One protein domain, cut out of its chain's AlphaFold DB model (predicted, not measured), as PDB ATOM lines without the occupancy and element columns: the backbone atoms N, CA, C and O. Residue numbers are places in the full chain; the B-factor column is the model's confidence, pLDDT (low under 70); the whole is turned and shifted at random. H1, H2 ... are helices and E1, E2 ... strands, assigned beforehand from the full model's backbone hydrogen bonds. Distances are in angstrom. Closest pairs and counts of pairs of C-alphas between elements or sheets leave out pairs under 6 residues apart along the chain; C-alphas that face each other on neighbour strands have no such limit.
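What this domain is: This is residues 11 to 174 of the 176 residues of a protein of Thaumarchaeota archaeon S15 (UniProt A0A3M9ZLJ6). A strongly twisted five-stranded sheet curls round the long helix H1 on one face and has H2 on its other face. A smaller four-stranded sheet is partly face to face with it, strands crossed, while the small hairpin E6 and E7 lies far out and H3 meets H1. The printed part has 164 residues with three named helices and eleven named strands, in the order H1 E1 E2 E3 E4 H2 E5 E6 E7 E8 E9 E10 E11 H3; the class is mixed, helices and strands. The larger sheet, E1 E2 E3 E5 E8, is mixed, and the smaller, E4 E9 E10 E11, is antiparallel. The whole is compact, with a radius of gyration of the C-alphas of 15.7 A and spans of 48 by 39 by 32 A.

Where its parts are: H1 holds residues 11 to 33, 33.0 A long, from C-alpha 11 at (13.656, -9.215, -31.299). E1 (39 to 42), E2 (53 to 57) and E3 (62 to 71, 28.8 A) form a meander, each strand the antiparallel neighbour of the one before. E4 (75 to 78), H2 (80 to 92, 18.5 A) and E5 (98 to 107, 27.9 A) follow. E5 runs on into E6 (110 to 112) at 74 degrees; then come E7 (118 to 120) and E8 (124 to 130, 19.1 A). E9 (138 to 142), E10 (147 to 151) and E11 (154 to 156) form a second meander. H3 (166 to 172) ends at C-alpha 172, (17.424, -8.558, 7.233).

How they stand to each other: In the larger sheet, parallel E3 and E5 have N 65 and O 100 within hydrogen-bond range at 2.9 A, and antiparallel E5 and E8 have N 103 and O 128 at 2.8 A. H1 is on this sheet; its closest C-alphas to E1 are those of Ser 29 and Ala 40, 5.0 A apart. H2, on the opposite face, has a height over the sheet of 8.7 A and runs along the strands, at 16 degrees to E3 on the local plane. The two sheets make a sandwich, two sheets face to face, their strands at 72 degrees. In the smaller sheet, antiparallel E4 and E9 have N 76 and O 141 at 2.9 A. H1 touches H3 with residues 28 to 32 alone, about perpendicular at 88 degrees, the closest C-alphas being Arg 31 and Ile 167, 5.9 A. Every O i to N i+4 pair is within hydrogen-bond range in H1 and H2; H3 has 0 of 3, and 1 of 4 O i to N i+3 pairs.

The domain as a whole: The two C-alphas farthest apart, Ala 59 and Arg 115, are 48.8 A apart. The printed part has no cut and no long link. Mean pLDDT of the printed part is 88.0; residues 11 to 19, 21 to 22, 44 to 47 and 168 to 174 are under 70.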
ATOM      1  N   GLY A  11      12.309  -8.764 -31.674       53.75
ATOM      2  CA  GLY A  11      13.656  -9.215 -31.299       53.75
ATOM      3  C   GLY A  11      14.237  -8.537 -30.050       53.75
ATOM      4  O   GLY A  11      14.755  -9.213 -29.162       53.75
ATOM      5  N   ALA A  12      14.119  -7.213 -29.927       61.69
ATOM      6  CA  ALA A  12      14.719  -6.460 -28.819       61.69
ATOM      7  C   ALA A  12      14.067  -6.782 -27.460       61.69
ATOM      8  O   ALA A  12      14.761  -6.999 -26.466       61.69
ATOM      9  N   ALA A  13      12.737  -6.903 -27.426       60.81
ATOM     10  CA  ALA A  13      11.998  -7.255 -26.216       60.81
ATOM     11  C   ALA A  13      12.317  -8.682 -25.729       60.81
ATOM     12  O   ALA A  13      12.454  -8.904 -24.521       60.81
ATOM     13  N   SER A  14      12.484  -9.640 -26.652       61.78
ATOM     14  CA  SER A  14      12.868 -11.017 -26.312       61.78
ATOM     15  C   SER A  14      14.316 -11.114 -25.814       61.78
ATOM     16  O   SER A  14      14.578 -11.834 -24.850       61.78
ATOM     17  N   ARG A  15      15.251 -10.350 -26.401       59.09
ATOM     18  CA  ARG A  15      16.644 -10.245 -25.925       59.09
ATOM     19  C   ARG A  15      16.721  -9.616 -24.538       59.09
ATOM     20  O   ARG A  15      17.396 -10.147 -23.662       59.09
ATOM     21  N   ALA A  16      15.983  -8.532 -24.308       60.09
ATOM     22  CA  ALA A  16      15.925  -7.885 -23.002       60.09
ATOM     23  C   ALA A  16      15.310  -8.806 -21.932       60.09
ATOM     24  O   ALA A  16      15.770  -8.803 -20.796       60.09
ATOM     25  N   ARG A  17      14.293  -9.613 -22.276       60.50
ATOM     26  CA  ARG A  17      13.724 -10.628 -21.370       60.50
ATOM     27  C   ARG A  17      14.753 -11.699 -21.006       60.50
ATOM     28  O   ARG A  17      14.937 -11.949 -19.822       60.50
ATOM     29  N   ARG A  18      15.455 -12.249 -22.000       59.69
ATOM     30  CA  ARG A  18      16.521 -13.242 -21.798       59.69
ATOM     31  C   ARG A  18      17.645 -12.708 -20.911       59.69
ATOM     32  O   ARG A  18      17.965 -13.322 -19.906       59.69
ATOM     33  N   ARG A  19      18.160 -11.506 -21.196       63.59
ATOM     34  CA  ARG A  19      19.192 -10.855 -20.363       63.59
ATOM     35  C   ARG A  19      18.767 -10.684 -18.900       63.59
ATOM     36  O   ARG A  19      19.597 -10.837 -18.012       63.59
ATOM     37  N   ARG A  20      17.489 -10.385 -18.638       72.62
ATOM     38  CA  ARG A  20      16.963 -10.266 -17.267       72.62
ATOM     39  C   ARG A  20      16.883 -11.610 -16.542       72.62
ATOM     40  O   ARG A  20      17.227 -11.642 -15.368       72.62
ATOM     41  N   GLY A  21      16.476 -12.677 -17.235       64.62
ATOM     42  CA  GLY A  21      16.531 -14.053 -16.717       64.62
ATOM     43  C   GLY A  21      17.953 -14.433 -16.313       64.62
ATOM     44  O   GLY A  21      18.223 -14.594 -15.127       64.62
ATOM     45  N   TYR A  22      18.895 -14.348 -17.259       68.88
ATOM     46  CA  TYR A  22      20.311 -14.655 -17.014       68.88
ATOM     47  C   TYR A  22      20.935 -13.830 -15.884       68.88
ATOM     48  O   TYR A  22      21.787 -14.322 -15.136       68.88
ATOM     49  N   SER A  23      20.536 -12.560 -15.763       82.25
ATOM     50  CA  SER A  23      20.974 -11.691 -14.672       82.25
ATOM     51  C   SER A  23      20.386 -12.101 -13.323       82.25
ATOM     52  O   SER A  23      21.028 -11.844 -12.307       82.25
ATOM     53  N   TRP A  24      19.173 -12.658 -13.290       90.94
ATOM     54  CA  TRP A  24      18.534 -13.094 -12.054       90.94
ATOM     55  C   TRP A  24      19.156 -14.387 -11.540       90.94
ATOM     56  O   TRP A  24      19.629 -14.421 -10.408       90.94
ATOM     57  N   GLU A  25      19.273 -15.388 -12.407       91.75
ATOM     58  CA  GLU A  25      19.941 -16.659 -12.113       91.75
ATOM     59  C   GLU A  25      21.375 -16.418 -11.615       91.75
ATOM     60  O   GLU A  25      21.758 -16.858 -10.536       91.75
ATOM     61  N   GLY A  26      22.144 -15.591 -12.336       91.25
ATOM     62  CA  GLY A  26      23.505 -15.233 -11.932       91.25
ATOM     63  C   GLY A  26      23.582 -14.401 -10.644       91.25
ATOM     64  O   GLY A  26      24.620 -14.390  -9.983       91.25
ATOM     65  N   ALA A  27      22.520 -13.687 -10.260       91.81
ATOM     66  CA  ALA A  27      22.463 -13.022  -8.959       91.81
ATOM     67  C   ALA A  27      22.228 -14.030  -7.828       91.81
ATOM     68  O   ALA A  27      22.894 -13.924  -6.802       91.81
ATOM     69  N   ILE A  28      21.346 -15.015  -8.022       93.38
ATOM     70  CA  ILE A  28      21.119 -16.098  -7.055       93.38
ATOM     71  C   ILE A  28      22.423 -16.870  -6.820       93.38
ATOM     72  O   ILE A  28      22.863 -16.961  -5.676       93.38
ATOM     73  N   SER A  29      23.088 -17.342  -7.883       93.81
ATOM     74  CA  SER A  29      24.333 -18.113  -7.746       93.81
ATOM     75  C   SER A  29      25.432 -17.314  -7.041       93.81
ATOM     76  O   SER A  29      26.070 -17.825  -6.126       93.81
ATOM     77  N   ARG A  30      25.624 -16.033  -7.395       93.31
ATOM     78  CA  ARG A  30      26.610 -15.172  -6.715       93.31
ATOM     79  C   ARG A  30      26.298 -14.960  -5.237       93.31
ATOM     80  O   ARG A  30      27.225 -14.928  -4.442       93.31
ATOM     81  N   ARG A  31      25.021 -14.807  -4.871       92.81
ATOM     82  CA  ARG A  31      24.624 -14.649  -3.465       92.81
ATOM     83  C   ARG A  31      24.921 -15.910  -2.659       92.81
ATOM     84  O   ARG A  31      25.412 -15.778  -1.550       92.81
ATOM     85  N   PHE A  32      24.675 -17.101  -3.208       94.06
ATOM     86  CA  PHE A  32      25.055 -18.350  -2.539       94.06
ATOM     87  C   PHE A  32      26.573 -18.487  -2.419       94.06
ATOM     88  O   PHE A  32      27.056 -18.769  -1.336       94.06
ATOM     89  N   ASN A  33      27.328 -18.204  -3.484       94.44
ATOM     90  CA  ASN A  33      28.796 -18.275  -3.464       94.44
ATOM     91  C   ASN A  33      29.464 -17.257  -2.523       94.44
ATOM     92  O   ASN A  33      30.652 -17.379  -2.247       94.44
ATOM     93  N   ALA A  34      28.733 -16.241  -2.059       92.38
ATOM     94  CA  ALA A  34      29.212 -15.308  -1.043       92.38
ATOM     95  C   ALA A  34      29.038 -15.840   0.393       92.38
ATOM     96  O   ALA A  34      29.516 -15.210   1.333       92.38
ATOM     97  N   LEU A  35      28.332 -16.959   0.572       91.81
ATOM     98  CA  LEU A  35      28.119 -17.601   1.863       91.81
ATOM     99  C   LEU A  35      29.140 -18.715   2.075       91.81
ATOM    100  O   LEU A  35      29.453 -19.481   1.164       91.81
ATOM    101  N   GLU A  36      29.621 -18.840   3.306       92.38
ATOM    102  CA  GLU A  36      30.601 -19.857   3.669       92.38
ATOM    103  C   GLU A  36      30.062 -21.281   3.452       92.38
ATOM    104  O   GLU A  36      28.926 -21.606   3.805       92.38
ATOM    105  N   GLY A  37      30.888 -22.139   2.845       93.38
ATOM    106  CA  GLY A  37      30.565 -23.544   2.584       93.38
ATOM    107  C   GLY A  37      29.592 -23.791   1.425       93.38
ATOM    108  O   GLY A  37      29.331 -24.949   1.105       93.38
ATOM    109  N   TRP A  38      29.072 -22.742   0.778       96.38
ATOM    110  CA  TRP A  38      28.162 -22.866  -0.359       96.38
ATOM    111  C   TRP A  38      28.894 -22.780  -1.698       96.38
ATOM    112  O   TRP A  38      29.750 -21.930  -1.920       96.38
ATOM    113  N   SER A  39      28.512 -23.654  -2.624       97.19
ATOM    114  CA  SER A  39      28.922 -23.630  -4.029       97.19
ATOM    115  C   SER A  39      27.684 -23.692  -4.911       97.19
ATOM    116  O   SER A  39      26.925 -24.656  -4.858       97.19
ATOM    117  N   ALA A  40      27.463 -22.661  -5.715       96.38
ATOM    118  CA  ALA A  40      26.300 -22.502  -6.566       96.38
ATOM    119  C   ALA A  40      26.676 -22.280  -8.028       96.38
ATOM    120  O   ALA A  40      27.512 -21.440  -8.378       96.38
ATOM    121  N   PHE A  41      25.967 -23.003  -8.885       95.00
ATOM    122  CA  PHE A  41      26.180 -23.077 -10.317       95.00
ATOM    123  C   PHE A  41      24.920 -22.593 -11.024       95.00
ATOM    124  O   PHE A  41      23.815 -23.044 -10.719       95.00
ATOM    125  N   ARG A  42      25.078 -21.670 -11.974       93.06
ATOM    126  CA  ARG A  42      24.015 -21.356 -12.930       93.06
ATOM    127  C   ARG A  42      24.068 -22.388 -14.045       93.06
ATOM    128  O   ARG A  42      25.107 -22.519 -14.689       93.06
ATOM    129  N   LEU A  43      22.958 -23.071 -14.277       90.62
ATOM    130  CA  LEU A  43      22.868 -24.177 -15.226       90.62
ATOM    131  C   LEU A  43      21.983 -23.835 -16.444       90.62
ATOM    132  O   LEU A  43      22.297 -24.268 -17.553       90.62
ATOM    133  N   GLY A  44      20.947 -22.997 -16.293       69.06
ATOM    134  CA  GLY A  44      20.127 -22.498 -17.415       69.06
ATOM    135  C   GLY A  44      20.856 -21.402 -18.216       69.06
ATOM    136  O   GLY A  44      21.458 -20.505 -17.637       69.06
ATOM    137  N   SER A  45      20.928 -21.386 -19.557       61.16
ATOM    138  CA  SER A  45      20.143 -22.035 -20.625       61.16
ATOM    139  C   SER A  45      21.069 -22.393 -21.822       61.16
ATOM    140  O   SER A  45      22.139 -21.784 -21.915       61.16
ATOM    141  N   PRO A  46      20.696 -23.296 -22.773       61.22
ATOM    142  CA  PRO A  46      19.347 -23.719 -23.202       61.22
ATOM    143  C   PRO A  46      18.952 -25.171 -22.855       61.22
ATOM    144  O   PRO A  46      18.082 -25.726 -23.519       61.22
ATOM    145  N   SER A  47      19.578 -25.807 -21.864       62.81
ATOM    146  CA  SER A  47      19.277 -27.213 -21.567       62.81
ATOM    147  C   SER A  47      17.841 -27.402 -21.069       62.81
ATOM    148  O   SER A  47      17.432 -26.765 -20.099       62.81
ATOM    149  N   ALA A  48      17.088 -28.292 -21.721       75.56
ATOM    150  CA  ALA A  48      15.749 -28.688 -21.287       75.56
ATOM    151  C   ALA A  48      15.776 -29.499 -19.978       75.56
ATOM    152  O   ALA A  48      14.785 -29.498 -19.251       75.56
ATOM    153  N   GLU A  49      16.918 -30.112 -19.646       85.81
ATOM    154  CA  GLU A  49      17.055 -31.097 -18.564       85.81
ATOM    155  C   GLU A  49      17.678 -30.553 -17.275       85.81
ATOM    156  O   GLU A  49      17.728 -31.261 -16.272       85.81
ATOM    157  N   LEU A  50      18.150 -29.303 -17.266       93.00
ATOM    158  CA  LEU A  50      18.792 -28.709 -16.091       93.00
ATOM    159  C   LEU A  50      17.862 -27.722 -15.370       93.00
ATOM    160  O   LEU A  50      17.098 -27.019 -16.036       93.00
ATOM    161  N   PRO A  51      17.932 -27.629 -14.028       95.00
ATOM    162  CA  PRO A  51      17.334 -26.516 -13.298       95.00
ATOM    163  C   PRO A  51      18.069 -25.214 -13.651       95.00
ATOM    164  O   PRO A  51      19.136 -25.234 -14.266       95.00
ATOM    165  N   ASP A  52      17.544 -24.067 -13.234       95.00
ATOM    166  CA  ASP A  52      18.209 -22.790 -13.496       95.00
ATOM    167  C   ASP A  52      19.464 -22.609 -12.624       95.00
ATOM    168  O   ASP A  52      20.511 -22.162 -13.110       95.00
ATOM    169  N   VAL A  53      19.376 -22.971 -11.339       95.56
ATOM    170  CA  VAL A  53      20.481 -22.893 -10.370       95.56
ATOM    171  C   VAL A  53      20.528 -24.153  -9.506       95.56
ATOM    172  O   VAL A  53      19.502 -24.617  -9.016       95.56
ATOM    173  N   LEU A  54      21.737 -24.663  -9.274       96.94
ATOM    174  CA  LEU A  54      22.027 -25.687  -8.272       96.94
ATOM    175  C   LEU A  54      22.984 -25.101  -7.233       96.94
ATOM    176  O   LEU A  54      24.051 -24.622  -7.608       96.94
ATOM    177  N   ALA A  55      22.625 -25.142  -5.952       96.94
ATOM    178  CA  ALA A  55      23.483 -24.717  -4.848       96.94
ATOM    179  C   ALA A  55      23.712 -25.871  -3.866       96.94
ATOM    180  O   ALA A  55      22.768 -26.532  -3.448       96.94
ATOM    181  N   LEU A  56      24.967 -26.113  -3.505       97.62
ATOM    182  CA  LEU A  56      25.408 -27.250  -2.704       97.62
ATOM    183  C   LEU A  56      26.198 -26.756  -1.496       97.62
ATOM    184  O   LEU A  56      27.011 -25.840  -1.615       97.62
ATOM    185  N   ASN A  57      26.005 -27.405  -0.355       97.06
ATOM    186  CA  ASN A  57      26.844 -27.274   0.827       97.06
ATOM    187  C   ASN A  57      27.162 -28.682   1.357       97.06
ATOM    188  O   ASN A  57      26.372 -29.249   2.120       97.06
ATOM    189  N   PRO A  58      28.293 -29.280   0.936       95.62
ATOM    190  CA  PRO A  58      28.669 -30.630   1.350       95.62
ATOM    191  C   PRO A  58      28.871 -30.768   2.862       95.62
ATOM    192  O   PRO A  58      28.469 -31.779   3.432       95.62
ATOM    193  N   ALA A  59      29.425 -29.744   3.523       95.19
ATOM    194  CA  ALA A  59      29.670 -29.755   4.968       95.19
ATOM    195  C   ALA A  59      28.367 -29.865   5.777       95.19
ATOM    196  O   ALA A  59      28.318 -30.552   6.793       95.19
ATOM    197  N   GLN A  60      27.295 -29.231   5.298       95.06
ATOM    198  CA  GLN A  60      25.959 -29.313   5.895       95.06
ATOM    199  C   GLN A  60      25.092 -30.425   5.287       95.06
ATOM    200  O   GLN A  60      23.939 -30.585   5.682       95.06
ATOM    201  N   SER A  61      25.617 -31.191   4.321       96.69
ATOM    202  CA  SER A  61      24.845 -32.153   3.531       96.69
ATOM    203  C   SER A  61      23.559 -31.525   2.959       96.69
ATOM    204  O   SER A  61      22.497 -32.148   2.963       96.69
ATOM    205  N   ALA A  62      23.656 -30.279   2.473       96.56
ATOM    206  CA  ALA A  62      22.535 -29.526   1.916       96.56
ATOM    207  C   ALA A  62      22.637 -29.307   0.394       96.56
ATOM    208  O   ALA A  62      23.707 -28.987  -0.122       96.56
ATOM    209  N   ALA A  63      21.514 -29.429  -0.316       97.12
ATOM    210  CA  ALA A  63      21.396 -29.166  -1.748       97.12
ATOM    211  C   ALA A  63      20.091 -28.427  -2.088       97.12
ATOM    212  O   ALA A  63      19.012 -28.774  -1.614       97.12
ATOM    213  N   PHE A  64      20.194 -27.376  -2.895       97.31
ATOM    214  CA  PHE A  64      19.091 -26.503  -3.284       97.31
ATOM    215  C   PHE A  64      19.003 -26.501  -4.808       97.31
ATOM    216  O   PHE A  64      19.926 -26.055  -5.495       97.31
ATOM    217  N   VAL A  65      17.887 -27.001  -5.328       97.19
ATOM    218  CA  VAL A  65      17.574 -27.058  -6.756       97.19
ATOM    219  C   VAL A  65      16.566 -25.959  -7.052       97.19
ATOM    220  O   VAL A  65      15.506 -25.925  -6.433       97.19
ATOM    221  N   MET A  66      16.889 -25.031  -7.952       96.56
ATOM    222  CA  MET A  66      16.088 -23.820  -8.115       96.56
ATOM    223  C   MET A  66      15.680 -23.555  -9.559       96.56
ATOM    224  O   MET A  66      16.509 -23.600 -10.468       96.56
ATOM    225  N   GLU A  67      14.420 -23.162  -9.738       96.62
ATOM    226  CA  GLU A  67      13.902 -22.559 -10.969       96.62
ATOM    227  C   GLU A  67      13.645 -21.068 -10.717       96.62
ATOM    228  O   GLU A  67      13.018 -20.687  -9.725       96.62
ATOM    229  N   ALA A  68      14.125 -20.199 -11.601       94.94
ATOM    230  CA  ALA A  68      14.165 -18.762 -11.396       94.94
ATOM    231  C   ALA A  68      13.322 -18.016 -12.440       94.94
ATOM    232  O   ALA A  68      13.533 -18.097 -13.649       94.94
ATOM    233  N   LYS A  69      12.379 -17.188 -11.983       95.38
ATOM    234  CA  LYS A  69      11.541 -16.348 -12.854       95.38
ATOM    235  C   LYS A  69      11.691 -14.882 -12.502       95.38
ATOM    236  O   LYS A  69      11.575 -14.493 -11.345       95.38
ATOM    237  N   SER A  70      11.893 -14.031 -13.511       94.44
ATOM    238  CA  SER A  70      11.912 -12.576 -13.330       94.44
ATOM    239  C   SER A  70      11.064 -11.843 -14.365       94.44
ATOM    240  O   SER A  70      11.030 -12.201 -15.547       94.44
ATOM    241  N   GLY A  71      10.368 -10.781 -13.947       92.81
ATOM    242  CA  GLY A  71       9.479 -10.073 -14.866       92.81
ATOM    243  C   GLY A  71       8.834  -8.791 -14.351       92.81
ATOM    244  O   GLY A  71       8.917  -8.415 -13.184       92.81
ATOM    245  N   THR A  72       8.190  -8.093 -15.289       91.00
ATOM    246  CA  THR A  72       7.457  -6.831 -15.075       91.00
ATOM    247  C   THR A  72       5.945  -7.037 -14.967       91.00
ATOM    248  O   THR A  72       5.192  -6.073 -14.914       91.00
ATOM    249  N   THR A  73       5.469  -8.278 -15.018       91.50
ATOM    250  CA  THR A  73       4.053  -8.633 -14.863       91.50
ATOM    251  C   THR A  73       3.671  -8.675 -13.381       91.50
ATOM    252  O   THR A  73       4.533  -8.584 -12.502       91.50
ATOM    253  N   ASN A  74       2.376  -8.790 -13.081       92.94
ATOM    254  CA  ASN A  74       1.879  -9.028 -11.715       92.94
ATOM    255  C   ASN A  74       1.826 -10.511 -11.338       92.94
ATOM    256  O   ASN A  74       1.494 -10.837 -10.204       92.94
ATOM    257  N   ARG A  75       2.134 -11.389 -12.294       95.19
ATOM    258  CA  ARG A  75       2.184 -12.836 -12.122       95.19
ATOM    259  C   ARG A  75       3.434 -13.380 -12.791       95.19
ATOM    260  O   ARG A  75       3.767 -12.939 -13.897       95.19
ATOM    261  N   LEU A  76       4.106 -14.309 -12.134       96.75
ATOM    262  CA  LEU A  76       5.192 -15.105 -12.691       96.75
ATOM    263  C   LEU A  76       4.785 -16.572 -12.627       96.75
ATOM    264  O   LEU A  76       4.160 -16.991 -11.658       96.75
ATOM    265  N   VAL A  77       5.105 -17.313 -13.682       96.69
ATOM    266  CA  VAL A  77       4.633 -18.684 -13.880       96.69
ATOM    267  C   VAL A  77       5.832 -19.610 -14.007       96.69
ATOM    268  O   VAL A  77       6.767 -19.302 -14.755       96.69
ATOM    269  N   VAL A  78       5.793 -20.718 -13.274       96.81
ATOM    270  CA  VAL A  78       6.679 -21.869 -13.443       96.81
ATOM    271  C   VAL A  78       5.825 -23.021 -13.978       96.81
ATOM    272  O   VAL A  78       4.959 -23.500 -13.248       96.81
ATOM    273  N   PRO A  79       6.010 -23.436 -15.240       95.81
ATOM    274  CA  PRO A  79       5.332 -24.598 -15.804       95.81
ATOM    275  C   PRO A  79       5.608 -25.892 -15.030       95.81
ATOM    276  O   PRO A  79       6.683 -26.055 -14.444       95.81
ATOM    277  N   ALA A  80       4.654 -26.824 -15.078       95.94
ATOM    278  CA  ALA A  80       4.735 -28.101 -14.371       95.94
ATOM    279  C   ALA A  80       5.988 -28.902 -14.760       95.94
ATOM    280  O   ALA A  80       6.652 -29.448 -13.882       95.94
ATOM    281  N   GLU A  81       6.378 -28.895 -16.043       95.00
ATOM    282  CA  GLU A  81       7.560 -29.631 -16.510       95.00
ATOM    283  C   GLU A  81       8.867 -29.130 -15.875       95.00
ATOM    284  O   GLU A  81       9.816 -29.891 -15.682       95.00
ATOM    285  N   GLN A  82       8.925 -27.847 -15.506       95.38
ATOM    286  CA  GLN A  82      10.096 -27.265 -14.854       95.38
ATOM    287  C   GLN A  82      10.156 -27.635 -13.371       95.38
ATOM    288  O   GLN A  82      11.243 -27.874 -12.841       95.38
ATOM    289  N   VAL A  83       8.995 -27.721 -12.711       96.75
ATOM    290  CA  VAL A  83       8.887 -28.233 -11.337       96.75
ATOM    291  C   VAL A  83       9.307 -29.700 -11.297       96.75
ATOM    292  O   VAL A  83      10.165 -30.072 -10.500       96.75
ATOM    293  N   GLU A  84       8.768 -30.514 -12.204       96.44
ATOM    294  CA  GLU A  84       9.102 -31.934 -12.317       96.44
ATOM    295  C   GLU A  84      10.605 -32.143 -12.540       96.44
ATOM    296  O   GLU A  84      11.238 -32.952 -11.864       96.44
ATOM    297  N   ARG A  85      11.211 -31.351 -13.428       95.62
ATOM    298  CA  ARG A  85      12.658 -31.363 -13.650       95.62
ATOM    299  C   ARG A  85      13.450 -31.069 -12.378       95.62
ATOM    300  O   ARG A  85      14.437 -31.754 -12.115       95.62
ATOM    301  N   CYS A  86      13.038 -30.079 -11.587       96.75
ATOM    302  CA  CYS A  86      13.708 -29.784 -10.322       96.75
ATOM    303  C   CYS A  86      13.583 -30.946  -9.327       96.75
ATOM    304  O   CYS A  86      14.556 -31.269  -8.650       96.75
ATOM    305  N   LEU A  87      12.426 -31.612  -9.278       97.25
ATOM    306  CA  LEU A  87      12.201 -32.783  -8.424       97.25
ATOM    307  C   LEU A  87      13.064 -33.984  -8.838       97.25
ATOM    308  O   LEU A  87      13.635 -34.644  -7.977       97.25
ATOM    309  N   ARG A  88      13.255 -34.232 -10.142       96.50
ATOM    310  CA  ARG A  88      14.185 -35.281 -10.612       96.50
ATOM    311  C   ARG A  88      15.622 -35.027 -10.149       96.50
ATOM    312  O   ARG A  88      16.316 -35.954  -9.741       96.50
ATOM    313  N   TRP A  89      16.066 -33.771 -10.188       96.75
ATOM    314  CA  TRP A  89      17.388 -33.387  -9.686       96.75
ATOM    315  C   TRP A  89      17.498 -33.499  -8.166       96.75
ATOM    316  O   TRP A  89      18.522 -33.960  -7.672       96.75
ATOM    317  N   GLU A  90      16.455 -33.118  -7.430       96.88
ATOM    318  CA  GLU A  90      16.386 -33.311  -5.977       96.88
ATOM    319  C   GLU A  90      16.579 -34.790  -5.612       96.88
ATOM    320  O   GLU A  90      17.430 -35.101  -4.778       96.88
ATOM    321  N   GLN A  91      15.892 -35.697  -6.312       96.38
ATOM    322  CA  GLN A  91      16.019 -37.143  -6.108       96.38
ATOM    323  C   GLN A  91      17.421 -37.659  -6.459       96.38
ATOM    324  O   GLN A  91      18.006 -38.441  -5.707       96.38
ATOM    325  N   ALA A  92      17.998 -37.197  -7.574       96.75
ATOM    326  CA  ALA A  92      19.353 -37.567  -7.994       96.75
ATOM    327  C   ALA A  92      20.433 -37.128  -6.987       96.75
ATOM    328  O   ALA A  92      21.502 -37.731  -6.907       96.75
ATOM    329  N   LEU A  93      20.145 -36.103  -6.183       96.56
ATOM    330  CA  LEU A  93      21.013 -35.604  -5.118       96.56
ATOM    331  C   LEU A  93      20.813 -36.346  -3.787       96.56
ATOM    332  O   LEU A  93      21.252 -35.848  -2.752       96.56
ATOM    333  N   GLY A  94      20.227 -37.548  -3.806       95.06
ATOM    334  CA  GLY A  94      19.948 -38.396  -2.640       95.06
ATOM    335  C   GLY A  94      21.037 -38.500  -1.552       95.06
ATOM    336  O   GLY A  94      20.664 -38.570  -0.381       95.06
ATOM    337  N   PRO A  95      22.354 -38.449  -1.854       95.00
ATOM    338  CA  PRO A  95      23.397 -38.403  -0.821       95.00
ATOM    339  C   PRO A  95      23.347 -37.183   0.121       95.00
ATOM    340  O   PRO A  95      23.878 -37.248   1.231       95.00
ATOM    341  N   TYR A  96      22.734 -36.070  -0.291       97.12
ATOM    342  CA  TYR A  96      22.531 -34.890   0.554       97.12
ATOM    343  C   TYR A  96      21.321 -35.104   1.468       97.12
ATOM    344  O   TYR A  96      20.251 -35.457   0.988       97.12
ATOM    345  N   ARG A  97      21.453 -34.887   2.779       95.88
ATOM    346  CA  ARG A  97      20.361 -35.089   3.751       95.88
ATOM    347  C   ARG A  97      19.292 -34.007   3.676       95.88
ATOM    348  O   ARG A  97      18.112 -34.307   3.819       95.88
ATOM    349  N   VAL A  98      19.704 -32.759   3.471       95.19
ATOM    350  CA  VAL A  98      18.801 -31.614   3.334       95.19
ATOM    351  C   VAL A  98      18.702 -31.275   1.860       95.19
ATOM    352  O   VAL A  98      19.672 -30.822   1.263       95.19
ATOM    353  N   ARG A  99      17.535 -31.478   1.254       95.88
ATOM    354  CA  ARG A  99      17.328 -31.177  -0.162       95.88
ATOM    355  C   ARG A  99      16.061 -30.362  -0.326       95.88
ATOM    356  O   ARG A  99      15.043 -30.694   0.269       95.88
ATOM    357  N   ARG A 100      16.149 -29.263  -1.074       96.56
ATOM    358  CA  ARG A 100      15.031 -28.334  -1.270       96.56
ATOM    359  C   ARG A 100      14.876 -27.982  -2.737       96.56
ATOM    360  O   ARG A 100      15.846 -27.587  -3.387       96.56
ATOM    361  N   VAL A 101      13.646 -28.067  -3.231       97.56
ATOM    362  CA  VAL A 101      13.256 -27.484  -4.517       97.56
ATOM    363  C   VAL A 101      12.699 -26.091  -4.253       97.56
ATOM    364  O   VAL A 101      11.766 -25.933  -3.470       97.56
ATOM    365  N   VAL A 102      13.279 -25.069  -4.883       97.75
ATOM    366  CA  VAL A 102      12.931 -23.666  -4.626       97.75
ATOM    367  C   VAL A 102      12.543 -22.945  -5.910       97.75
ATOM    368  O   VAL A 102      13.315 -22.857  -6.861       97.75
ATOM    369  N   LEU A 103      11.365 -22.332  -5.912       97.62
ATOM    370  CA  LEU A 103      10.917 -21.439  -6.972       97.62
ATOM    371  C   LEU A 103      11.291 -19.994  -6.609       97.62
ATOM    372  O   LEU A 103      10.753 -19.410  -5.667       97.62
ATOM    373  N   ALA A 104      12.238 -19.411  -7.346       96.50
ATOM    374  CA  ALA A 104      12.797 -18.089  -7.077       96.50
ATOM    375  C   ALA A 104      12.186 -17.013  -7.986       96.50
ATOM    376  O   ALA A 104      12.532 -16.874  -9.164       96.50
ATOM    377  N   PHE A 105      11.316 -16.181  -7.426       96.19
ATOM    378  CA  PHE A 105      10.595 -15.143  -8.154       96.19
ATOM    379  C   PHE A 105      11.212 -13.764  -7.935       96.19
ATOM    380  O   PHE A 105      11.499 -13.376  -6.808       96.19
ATOM    381  N   LYS A 106      11.347 -12.978  -9.008       95.19
ATOM    382  CA  LYS A 106      11.760 -11.571  -8.959       95.19
ATOM    383  C   LYS A 106      10.821 -10.674  -9.751       95.19
ATOM    384  O   LYS A 106      10.877 -10.583 -10.983       95.19
ATOM    385  N   PHE A 107      10.002  -9.926  -9.029       94.62
ATOM    386  CA  PHE A 107       9.182  -8.863  -9.582       94.62
ATOM    387  C   PHE A 107       9.982  -7.568  -9.645       94.62
ATOM    388  O   PHE A 107      10.424  -7.026  -8.634       94.62
ATOM    389  N   LEU A 108      10.164  -7.050 -10.857       92.44
ATOM    390  CA  LEU A 108      10.948  -5.837 -11.081       92.44
ATOM    391  C   LEU A 108      10.219  -4.598 -10.558       92.44
ATOM    392  O   LEU A 108       8.989  -4.568 -10.534       92.44
ATOM    393  N   SER A 109      10.975  -3.541 -10.255       89.75
ATOM    394  CA  SER A 109      10.470  -2.234  -9.801       89.75
ATOM    395  C   SER A 109       9.658  -1.456 -10.845       89.75
ATOM    396  O   SER A 109       9.286  -0.305 -10.635       89.75
ATOM    397  N   LYS A 110       9.364  -2.086 -11.982       89.12
ATOM    398  CA  LYS A 110       8.468  -1.564 -13.005       89.12
ATOM    399  C   LYS A 110       7.424  -2.603 -13.380       89.12
ATOM    400  O   LYS A 110       7.758  -3.770 -13.626       89.12
ATOM    401  N   ARG A 111       6.169  -2.176 -13.430       90.81
ATOM    402  CA  ARG A 111       5.022  -2.981 -13.846       90.81
ATOM    403  C   ARG A 111       4.618  -2.578 -15.245       90.81
ATOM    404  O   ARG A 111       4.368  -1.408 -15.475       90.81
ATOM    405  N   ARG A 112       4.520  -3.529 -16.167       84.94
ATOM    406  CA  ARG A 112       4.002  -3.236 -17.506       84.94
ATOM    407  C   ARG A 112       2.481  -3.094 -17.448       84.94
ATOM    408  O   ARG A 112       1.830  -4.051 -17.034       84.94
ATOM    409  N   VAL A 113       1.953  -1.947 -17.868       87.19
ATOM    410  CA  VAL A 113       0.502  -1.667 -17.914       87.19
ATOM    411  C   VAL A 113      -0.062  -1.764 -19.326       87.19
ATOM    412  O   VAL A 113      -1.110  -2.369 -19.521       87.19
ATOM    413  N   ALA A 114       0.695  -1.306 -20.324       83.19
ATOM    414  CA  ALA A 114       0.353  -1.455 -21.734       83.19
ATOM    415  C   ALA A 114       1.590  -1.824 -22.569       83.19
ATOM    416  O   ALA A 114       2.642  -2.250 -22.065       83.19
ATOM    417  N   ARG A 115       1.485  -1.752 -23.897       83.44
ATOM    418  CA  ARG A 115       2.619  -2.046 -24.778       83.44
ATOM    419  C   ARG A 115       3.657  -0.927 -24.698       83.44
ATOM    420  O   ARG A 115       3.520   0.087 -25.351       83.44
ATOM    421  N   GLY A 116       4.736  -1.171 -23.954       79.75
ATOM    422  CA  GLY A 116       5.838  -0.210 -23.810       79.75
ATOM    423  C   GLY A 116       5.680   0.736 -22.621       79.75
ATOM    424  O   GLY A 116       6.662   1.359 -22.235       79.75
ATOM    425  N   GLU A 117       4.509   0.753 -21.988       86.19
ATOM    426  CA  GLU A 117       4.202   1.593 -20.830       86.19
ATOM    427  C   GLU A 117       4.408   0.845 -19.515       86.19
ATOM    428  O   GLU A 117       4.049  -0.338 -19.379       86.19
ATOM    429  N   TYR A 118       4.994   1.547 -18.544       89.69
ATOM    430  CA  TYR A 118       5.333   0.992 -17.246       89.69
ATOM    431  C   TYR A 118       5.061   1.976 -16.110       89.69
ATOM    432  O   TYR A 118       5.489   3.122 -16.186       89.69
ATOM    433  N   ASP A 119       4.507   1.461 -15.015       90.62
ATOM    434  CA  ASP A 119       4.427   2.178 -13.742       90.62
ATOM    435  C   ASP A 119       5.554   1.740 -12.810       90.62
ATOM    436  O   ASP A 119       5.992   0.580 -12.836       90.62
ATOM    437  N   ALA A 120       5.978   2.641 -11.928       93.00
ATOM    438  CA  ALA A 120       6.884   2.311 -10.838       93.00
ATOM    439  C   ALA A 120       6.192   1.437  -9.777       93.00
ATOM    440  O   ALA A 120       5.013   1.598  -9.466       93.00
ATOM    441  N   ARG A 121       6.944   0.502  -9.196       92.19
ATOM    442  CA  ARG A 121       6.546  -0.287  -8.022       92.19
ATOM    443  C   ARG A 121       7.776  -0.720  -7.228       92.19
ATOM    444  O   ARG A 121       8.904  -0.603  -7.702       92.19
ATOM    445  N   LYS A 122       7.579  -1.294  -6.040       94.06
ATOM    446  CA  LYS A 122       8.687  -1.893  -5.279       94.06
ATOM    447  C   LYS A 122       9.210  -3.148  -5.986       94.06
ATOM    448  O   LYS A 122       8.428  -3.943  -6.512       94.06
ATOM    449  N   LEU A 123      10.526  -3.335  -5.993       93.50
ATOM    450  CA  LEU A 123      11.121  -4.621  -6.356       93.50
ATOM    451  C   LEU A 123      10.790  -5.633  -5.256       93.50
ATOM    452  O   LEU A 123      10.911  -5.306  -4.079       93.50
ATOM    453  N   ARG A 124      10.370  -6.839  -5.638       94.00
ATOM    454  CA  ARG A 124      10.066  -7.923  -4.696       94.00
ATOM    455  C   ARG A 124      10.717  -9.212  -5.160       94.00
ATOM    456  O   ARG A 124      10.700  -9.514  -6.354       94.00
ATOM    457  N   GLU A 125      11.297  -9.934  -4.218       94.50
ATOM    458  CA  GLU A 125      11.901 -11.243  -4.435       94.50
ATOM    459  C   GLU A 125      11.238 -12.224  -3.463       94.50
ATOM    460  O   GLU A 125      11.038 -11.869  -2.305       94.50
ATOM    461  N   TYR A 126      10.871 -13.406  -3.952       95.56
ATOM    462  CA  TYR A 126      10.242 -14.475  -3.171       95.56
ATOM    463  C   TYR A 126      10.960 -15.787  -3.461       95.56
ATOM    464  O   TYR A 126      11.334 -16.036  -4.611       95.56
ATOM    465  N   TYR A 127      11.126 -16.622  -2.442       96.31
ATOM    466  CA  TYR A 127      11.774 -17.922  -2.567       96.31
ATOM    467  C   TYR A 127      10.824 -18.957  -1.997       96.31
ATOM    468  O   TYR A 127      10.714 -19.090  -0.791       96.31
ATOM    469  N   LYS A 128      10.101 -19.661  -2.862       96.62
ATOM    470  CA  LYS A 128       9.030 -20.568  -2.450       96.62
ATOM    471  C   LYS A 128       9.522 -22.003  -2.446       96.62
ATOM    472  O   LYS A 128      10.014 -22.464  -3.472       96.62
ATOM    473  N   GLU A 129       9.412 -22.687  -1.316       96.25
ATOM    474  CA  GLU A 129       9.771 -24.104  -1.232       96.25
ATOM    475  C   GLU A 129       8.651 -24.956  -1.817       96.25
ATOM    476  O   GLU A 129       7.486 -24.781  -1.462       96.25
ATOM    477  N   TRP A 130       9.000 -25.856  -2.733       97.25
ATOM    478  CA  TRP A 130       8.070 -26.858  -3.227       97.25
ATOM    479  C   TRP A 130       8.020 -28.033  -2.255       97.25
ATOM    480  O   TRP A 130       9.056 -28.626  -1.951       97.25
ATOM    481  N   ASP A 131       6.820 -28.400  -1.815       93.12
ATOM    482  CA  ASP A 131       6.616 -29.642  -1.079       93.12
ATOM    483  C   ASP A 131       6.736 -30.828  -2.044       93.12
ATOM    484  O   ASP A 131       5.909 -31.014  -2.935       93.12
ATOM    485  N   VAL A 132       7.784 -31.634  -1.870       90.44
ATOM    486  CA  VAL A 132       8.085 -32.799  -2.717       90.44
ATOM    487  C   VAL A 132       6.985 -33.868  -2.708       90.44
ATOM    488  O   VAL A 132       6.954 -34.702  -3.611       90.44
ATOM    489  N   SER A 133       6.077 -33.852  -1.723       89.44
ATOM    490  CA  SER A 133       4.900 -34.730  -1.688       89.44
ATOM    491  C   SER A 133       3.769 -34.256  -2.612       89.44
ATOM    492  O   SER A 133       2.901 -35.046  -2.992       89.44
ATOM    493  N   VAL A 134       3.786 -32.983  -3.019       92.69
ATOM    494  CA  VAL A 134       2.810 -32.403  -3.940       92.69
ATOM    495  C   VAL A 134       3.230 -32.701  -5.372       92.69
ATOM    496  O   VAL A 134       4.338 -32.363  -5.803       92.69
ATOM    497  N   ARG A 135       2.313 -33.300  -6.144       94.06
ATOM    498  CA  ARG A 135       2.558 -33.594  -7.560       94.06
ATOM    499  C   ARG A 135       2.926 -32.315  -8.332       94.06
ATOM    500  O   ARG A 135       2.326 -31.270  -8.069       94.06
ATOM    501  N   PRO A 136       3.839 -32.384  -9.316       95.50
ATOM    502  CA  PRO A 136       4.185 -31.229 -10.136       95.50
ATOM    503  C   PRO A 136       2.949 -30.661 -10.844       95.50
ATOM    504  O   PRO A 136       2.228 -31.385 -11.531       95.50
ATOM    505  N   ILE A 137       2.723 -29.359 -10.690       96.38
ATOM    506  CA  ILE A 137       1.680 -28.587 -11.380       96.38
ATOM    507  C   ILE A 137       2.237 -27.214 -11.760       96.38
ATOM    508  O   ILE A 137       3.271 -26.793 -11.238       96.38
ATOM    509  N   GLU A 138       1.563 -26.494 -12.662       96.88
ATOM    510  CA  GLU A 138       1.962 -25.121 -12.974       96.88
ATOM    511  C   GLU A 138       1.819 -24.262 -11.713       96.88
ATOM    512  O   GLU A 138       0.734 -24.162 -11.147       96.88
ATOM    513  N   CYS A 139       2.893 -23.598 -11.295       97.69
ATOM    514  CA  CYS A 139       2.869 -22.665 -10.178       97.69
ATOM    515  C   CYS A 139       2.746 -21.234 -10.682       97.69
ATOM    516  O   CYS A 139       3.585 -20.754 -11.450       97.69
ATOM    517  N   VAL A 140       1.765 -20.502 -10.163       97.69
ATOM    518  CA  VAL A 140       1.632 -19.067 -10.394       97.69
ATOM    519  C   VAL A 140       1.893 -18.321  -9.096       97.69
ATOM    520  O   VAL A 140       1.178 -18.494  -8.116       97.69
ATOM    521  N   CYS A 141       2.891 -17.441  -9.112       97.94
ATOM    522  CA  CYS A 141       3.191 -16.524  -8.020       97.94
ATOM    523  C   CYS A 141       2.692 -15.120  -8.370       97.94
ATOM    524  O   CYS A 141       2.950 -14.604  -9.465       97.94
ATOM    525  N   HIS A 142       1.966 -14.504  -7.444       97.19
ATOM    526  CA  HIS A 142       1.483 -13.135  -7.530       97.19
ATOM    527  C   HIS A 142       2.489 -12.133  -6.957       97.19
ATOM    528  O   HIS A 142       3.376 -12.469  -6.180       97.19
ATOM    529  N   TYR A 143       2.338 -10.861  -7.334       95.69
ATOM    530  CA  TYR A 143       3.201  -9.780  -6.845       95.69
ATOM    531  C   TYR A 143       3.188  -9.610  -5.314       95.69
ATOM    532  O   TYR A 143       4.159  -9.102  -4.760       95.69
ATOM    533  N   ASP A 144       2.108 -10.003  -4.639       95.12
ATOM    534  CA  ASP A 144       2.010  -9.991  -3.175       95.12
ATOM    535  C   ASP A 144       2.728 -11.174  -2.503       95.12
ATOM    536  O   ASP A 144       2.980 -11.113  -1.302       95.12
ATOM    537  N   GLY A 145       3.158 -12.175  -3.276       95.12
ATOM    538  CA  GLY A 145       3.824 -13.386  -2.798       95.12
ATOM    539  C   GLY A 145       2.887 -14.576  -2.616       95.12
ATOM    540  O   GLY A 145       3.365 -15.667  -2.307       95.12
ATOM    541  N   SER A 146       1.577 -14.400  -2.821       96.69
ATOM    542  CA  SER A 146       0.632 -15.515  -2.809       96.69
ATOM    543  C   SER A 146       0.851 -16.423  -4.017       96.69
ATOM    544  O   SER A 146       1.200 -15.971  -5.118       96.69
ATOM    545  N   THR A 147       0.648 -17.721  -3.814       97.38
ATOM    546  CA  THR A 147       0.775 -18.734  -4.860       97.38
ATOM    547  C   THR A 147      -0.543 -19.460  -5.086       97.38
ATOM    548  O   THR A 147      -1.422 -19.503  -4.227       97.38
ATOM    549  N   TYR A 148      -0.710 -19.988  -6.292       96.94
ATOM    550  CA  TYR A 148      -1.733 -20.978  -6.599       96.94
ATOM    551  C   TYR A 148      -1.239 -21.879  -7.730       96.94
ATOM    552  O   TYR A 148      -0.350 -21.497  -8.498       96.94
ATOM    553  N   GLY A 149      -1.824 -23.067  -7.832       96.88
ATOM    554  CA  GLY A 149      -1.509 -24.024  -8.878       96.88
ATOM    555  C   GLY A 149      -2.481 -23.927 -10.049       96.88
ATOM    556  O   GLY A 149      -3.637 -23.535  -9.867       96.88
ATOM    557  N   ARG A 150      -2.054 -24.321 -11.248       95.44
ATOM    558  CA  ARG A 150      -2.979 -24.661 -12.331       95.44
ATOM    559  C   ARG A 150      -2.822 -26.102 -12.767       95.44
ATOM    560  O   ARG A 150      -1.710 -26.558 -13.020       95.44
ATOM    561  N   ASP A 151      -3.958 -26.769 -12.906       90.50
ATOM    562  CA  ASP A 151      -4.059 -28.137 -13.398       90.50
ATOM    563  C   ASP A 151      -5.190 -28.211 -14.424       90.50
ATOM    564  O   ASP A 151      -6.297 -27.758 -14.154       90.50
ATOM    565  N   GLY A 152      -4.893 -28.655 -15.647       84.50
ATOM    566  CA  GLY A 152      -5.883 -28.662 -16.736       84.50
ATOM    567  C   GLY A 152      -6.492 -27.289 -17.077       84.50
ATOM    568  O   GLY A 152      -7.537 -27.222 -17.711       84.50
ATOM    569  N   GLY A 153      -5.858 -26.185 -16.658       81.69
ATOM    570  CA  GLY A 153      -6.381 -24.820 -16.804       81.69
ATOM    571  C   GLY A 153      -7.212 -24.322 -15.617       81.69
ATOM    572  O   GLY A 153      -7.451 -23.116 -15.513       81.69
ATOM    573  N   GLU A 154      -7.577 -25.200 -14.684       91.31
ATOM    574  CA  GLU A 154      -8.295 -24.841 -13.465       91.31
ATOM    575  C   GLU A 154      -7.344 -24.382 -12.363       91.31
ATOM    576  O   GLU A 154      -6.196 -24.817 -12.269       91.31
ATOM    577  N   ARG A 155      -7.819 -23.465 -11.518       95.44
ATOM    578  CA  ARG A 155      -7.062 -22.968 -10.370       95.44
ATOM    579  C   ARG A 155      -7.209 -23.940  -9.205       95.44
ATOM    580  O   ARG A 155      -8.312 -24.127  -8.708       95.44
ATOM    581  N   VAL A 156      -6.086 -24.443  -8.705       95.00
ATOM    582  CA  VAL A 156      -6.016 -25.275  -7.501       95.00
ATOM    583  C   VAL A 156      -5.269 -24.550  -6.382       95.00
ATOM    584  O   VAL A 156      -4.424 -23.681  -6.630       95.00
ATOM    585  N   ALA A 157      -5.602 -24.879  -5.136       94.00
ATOM    586  CA  ALA A 157      -4.887 -24.355  -3.980       94.00
ATOM    587  C   ALA A 157      -3.442 -24.873  -3.987       94.00
ATOM    588  O   ALA A 157      -3.201 -26.064  -4.164       94.00
ATOM    589  N   LEU A 158      -2.489 -23.960  -3.821       93.94
ATOM    590  CA  LEU A 158      -1.071 -24.270  -3.685       93.94
ATOM    591  C   LEU A 158      -0.449 -23.163  -2.841       93.94
ATOM    592  O   LEU A 158      -0.115 -22.096  -3.363       93.94
ATOM    593  N   ASP A 159      -0.352 -23.401  -1.540       89.88
ATOM    594  CA  ASP A 159       0.265 -22.466  -0.607       89.88
ATOM    595  C   ASP A 159       1.708 -22.895  -0.349       89.88
ATOM    596  O   ASP A 159       1.970 -23.835   0.399       89.88
ATOM    597  N   LEU A 160       2.645 -22.255  -1.053       92.69
ATOM    598  CA  LEU A 160       4.062 -22.539  -0.885       92.69
ATOM    599  C   LEU A 160       4.636 -21.637   0.206       92.69
ATOM    600  O   LEU A 160       4.602 -20.399   0.106       92.69
ATOM    601  N   GLY A 161       5.230 -22.273   1.214       88.44
ATOM    602  CA  GLY A 161       5.974 -21.589   2.263       88.44
ATOM    603  C   GLY A 161       7.160 -20.805   1.700       88.44
ATOM    604  O   GLY A 161       7.755 -21.172   0.681       88.44
ATOM    605  N   GLU A 162       7.516 -19.705   2.366       91.00
ATOM    606  CA  GLU A 162       8.806 -19.067   2.103       91.00
ATOM    607  C   GLU A 162       9.921 -20.010   2.557       91.00
ATOM    608  O   GLU A 162      10.013 -20.394   3.723       91.00
ATOM    609  N   CYS A 163      10.784 -20.368   1.618       85.94
ATOM    610  CA  CYS A 163      12.031 -21.030   1.905       85.94
ATOM    611  C   CYS A 163      12.947 -20.021   2.594       85.94
ATOM    612  O   CYS A 163      13.289 -18.981   2.021       85.94
ATOM    613  N   ASP A 164      13.429 -20.378   3.777       73.50
ATOM    614  CA  ASP A 164      14.511 -19.670   4.455       73.50
ATOM    615  C   ASP A 164      15.844 -19.967   3.751       73.50
ATOM    616  O   ASP A 164      16.745 -20.624   4.275       73.50
ATOM    617  N   VAL A 165      15.938 -19.568   2.479       71.56
ATOM    618  CA  VAL A 165      17.181 -19.669   1.727       71.56
ATOM    619  C   VAL A 165      18.215 -18.781   2.428       71.56
ATOM    620  O   VAL A 165      17.921 -17.620   2.727       71.56
ATOM    621  N   PRO A 166      19.455 -19.255   2.631       70.19
ATOM    622  CA  PRO A 166      20.497 -18.476   3.307       70.19
ATOM    623  C   PRO A 166      20.725 -17.071   2.714       70.19
ATOM    624  O   PRO A 166      21.102 -16.133   3.414       70.19
ATOM    625  N   ILE A 167      20.415 -16.890   1.427       70.50
ATOM    626  CA  ILE A 167      20.526 -15.616   0.704       70.50
ATOM    627  C   ILE A 167      19.378 -14.621   0.966       70.50
ATOM    628  O   ILE A 167      19.539 -13.436   0.675       70.50
ATOM    629  N   ALA A 168      18.232 -15.062   1.497       57.19
ATOM    630  CA  ALA A 168      17.117 -14.184   1.871       57.19
ATOM    631  C   ALA A 168      17.399 -13.460   3.201       57.19
ATOM    632  O   ALA A 168      17.035 -12.293   3.360       57.19
ATOM    633  N   ARG A 169      18.148 -14.100   4.113       50.69
ATOM    634  CA  ARG A 169      18.574 -13.523   5.402       50.69
ATOM    635  C   ARG A 169      19.584 -12.378   5.270       50.69
ATOM    636  O   ARG A 169      19.600 -11.484   6.115       50.69
ATOM    637  N   ALA A 170      20.359 -12.327   4.184       46.22
ATOM    638  CA  ALA A 170      21.365 -11.283   3.956       46.22
ATOM    639  C   ALA A 170      20.783  -9.858   3.806       46.22
ATOM    640  O   ALA A 170      21.535  -8.889   3.859       46.22
ATOM    641  N   ARG A 171      19.457  -9.700   3.655       43.91
ATOM    642  CA  ARG A 171      18.792  -8.381   3.646       43.91
ATOM    643  C   ARG A 171      18.302  -7.940   5.026       43.91
ATOM    644  O   ARG A 171      18.375  -6.755   5.333       43.91
ATOM    645  N   ALA A 172      17.877  -8.876   5.877       40.41
ATOM    646  CA  ALA A 172      17.424  -8.558   7.233       40.41
ATOM    647  C   ALA A 172      18.579  -8.081   8.134       40.41
ATOM    648  O   ALA A 172      18.378  -7.219   8.982       40.41
ATOM    649  N   ALA A 173      19.799  -8.573   7.896       35.44
ATOM    650  CA  ALA A 173      20.999  -8.153   8.622       35.44
ATOM    651  C   ALA A 173      21.683  -6.888   8.051       35.44
ATOM    652  O   ALA A 173      22.632  -6.399   8.654       35.44
ATOM    653  N   GLN A 174      21.229  -6.357   6.904       32.97
ATOM    654  CA  GLN A 174      21.846  -5.193   6.239       32.97
ATOM    655  C   GLN A 174      20.935  -3.963   6.114       32.97
ATOM    656  O   GLN A 174      21.364  -2.967   5.542       32.97
TER     657      GLN A 174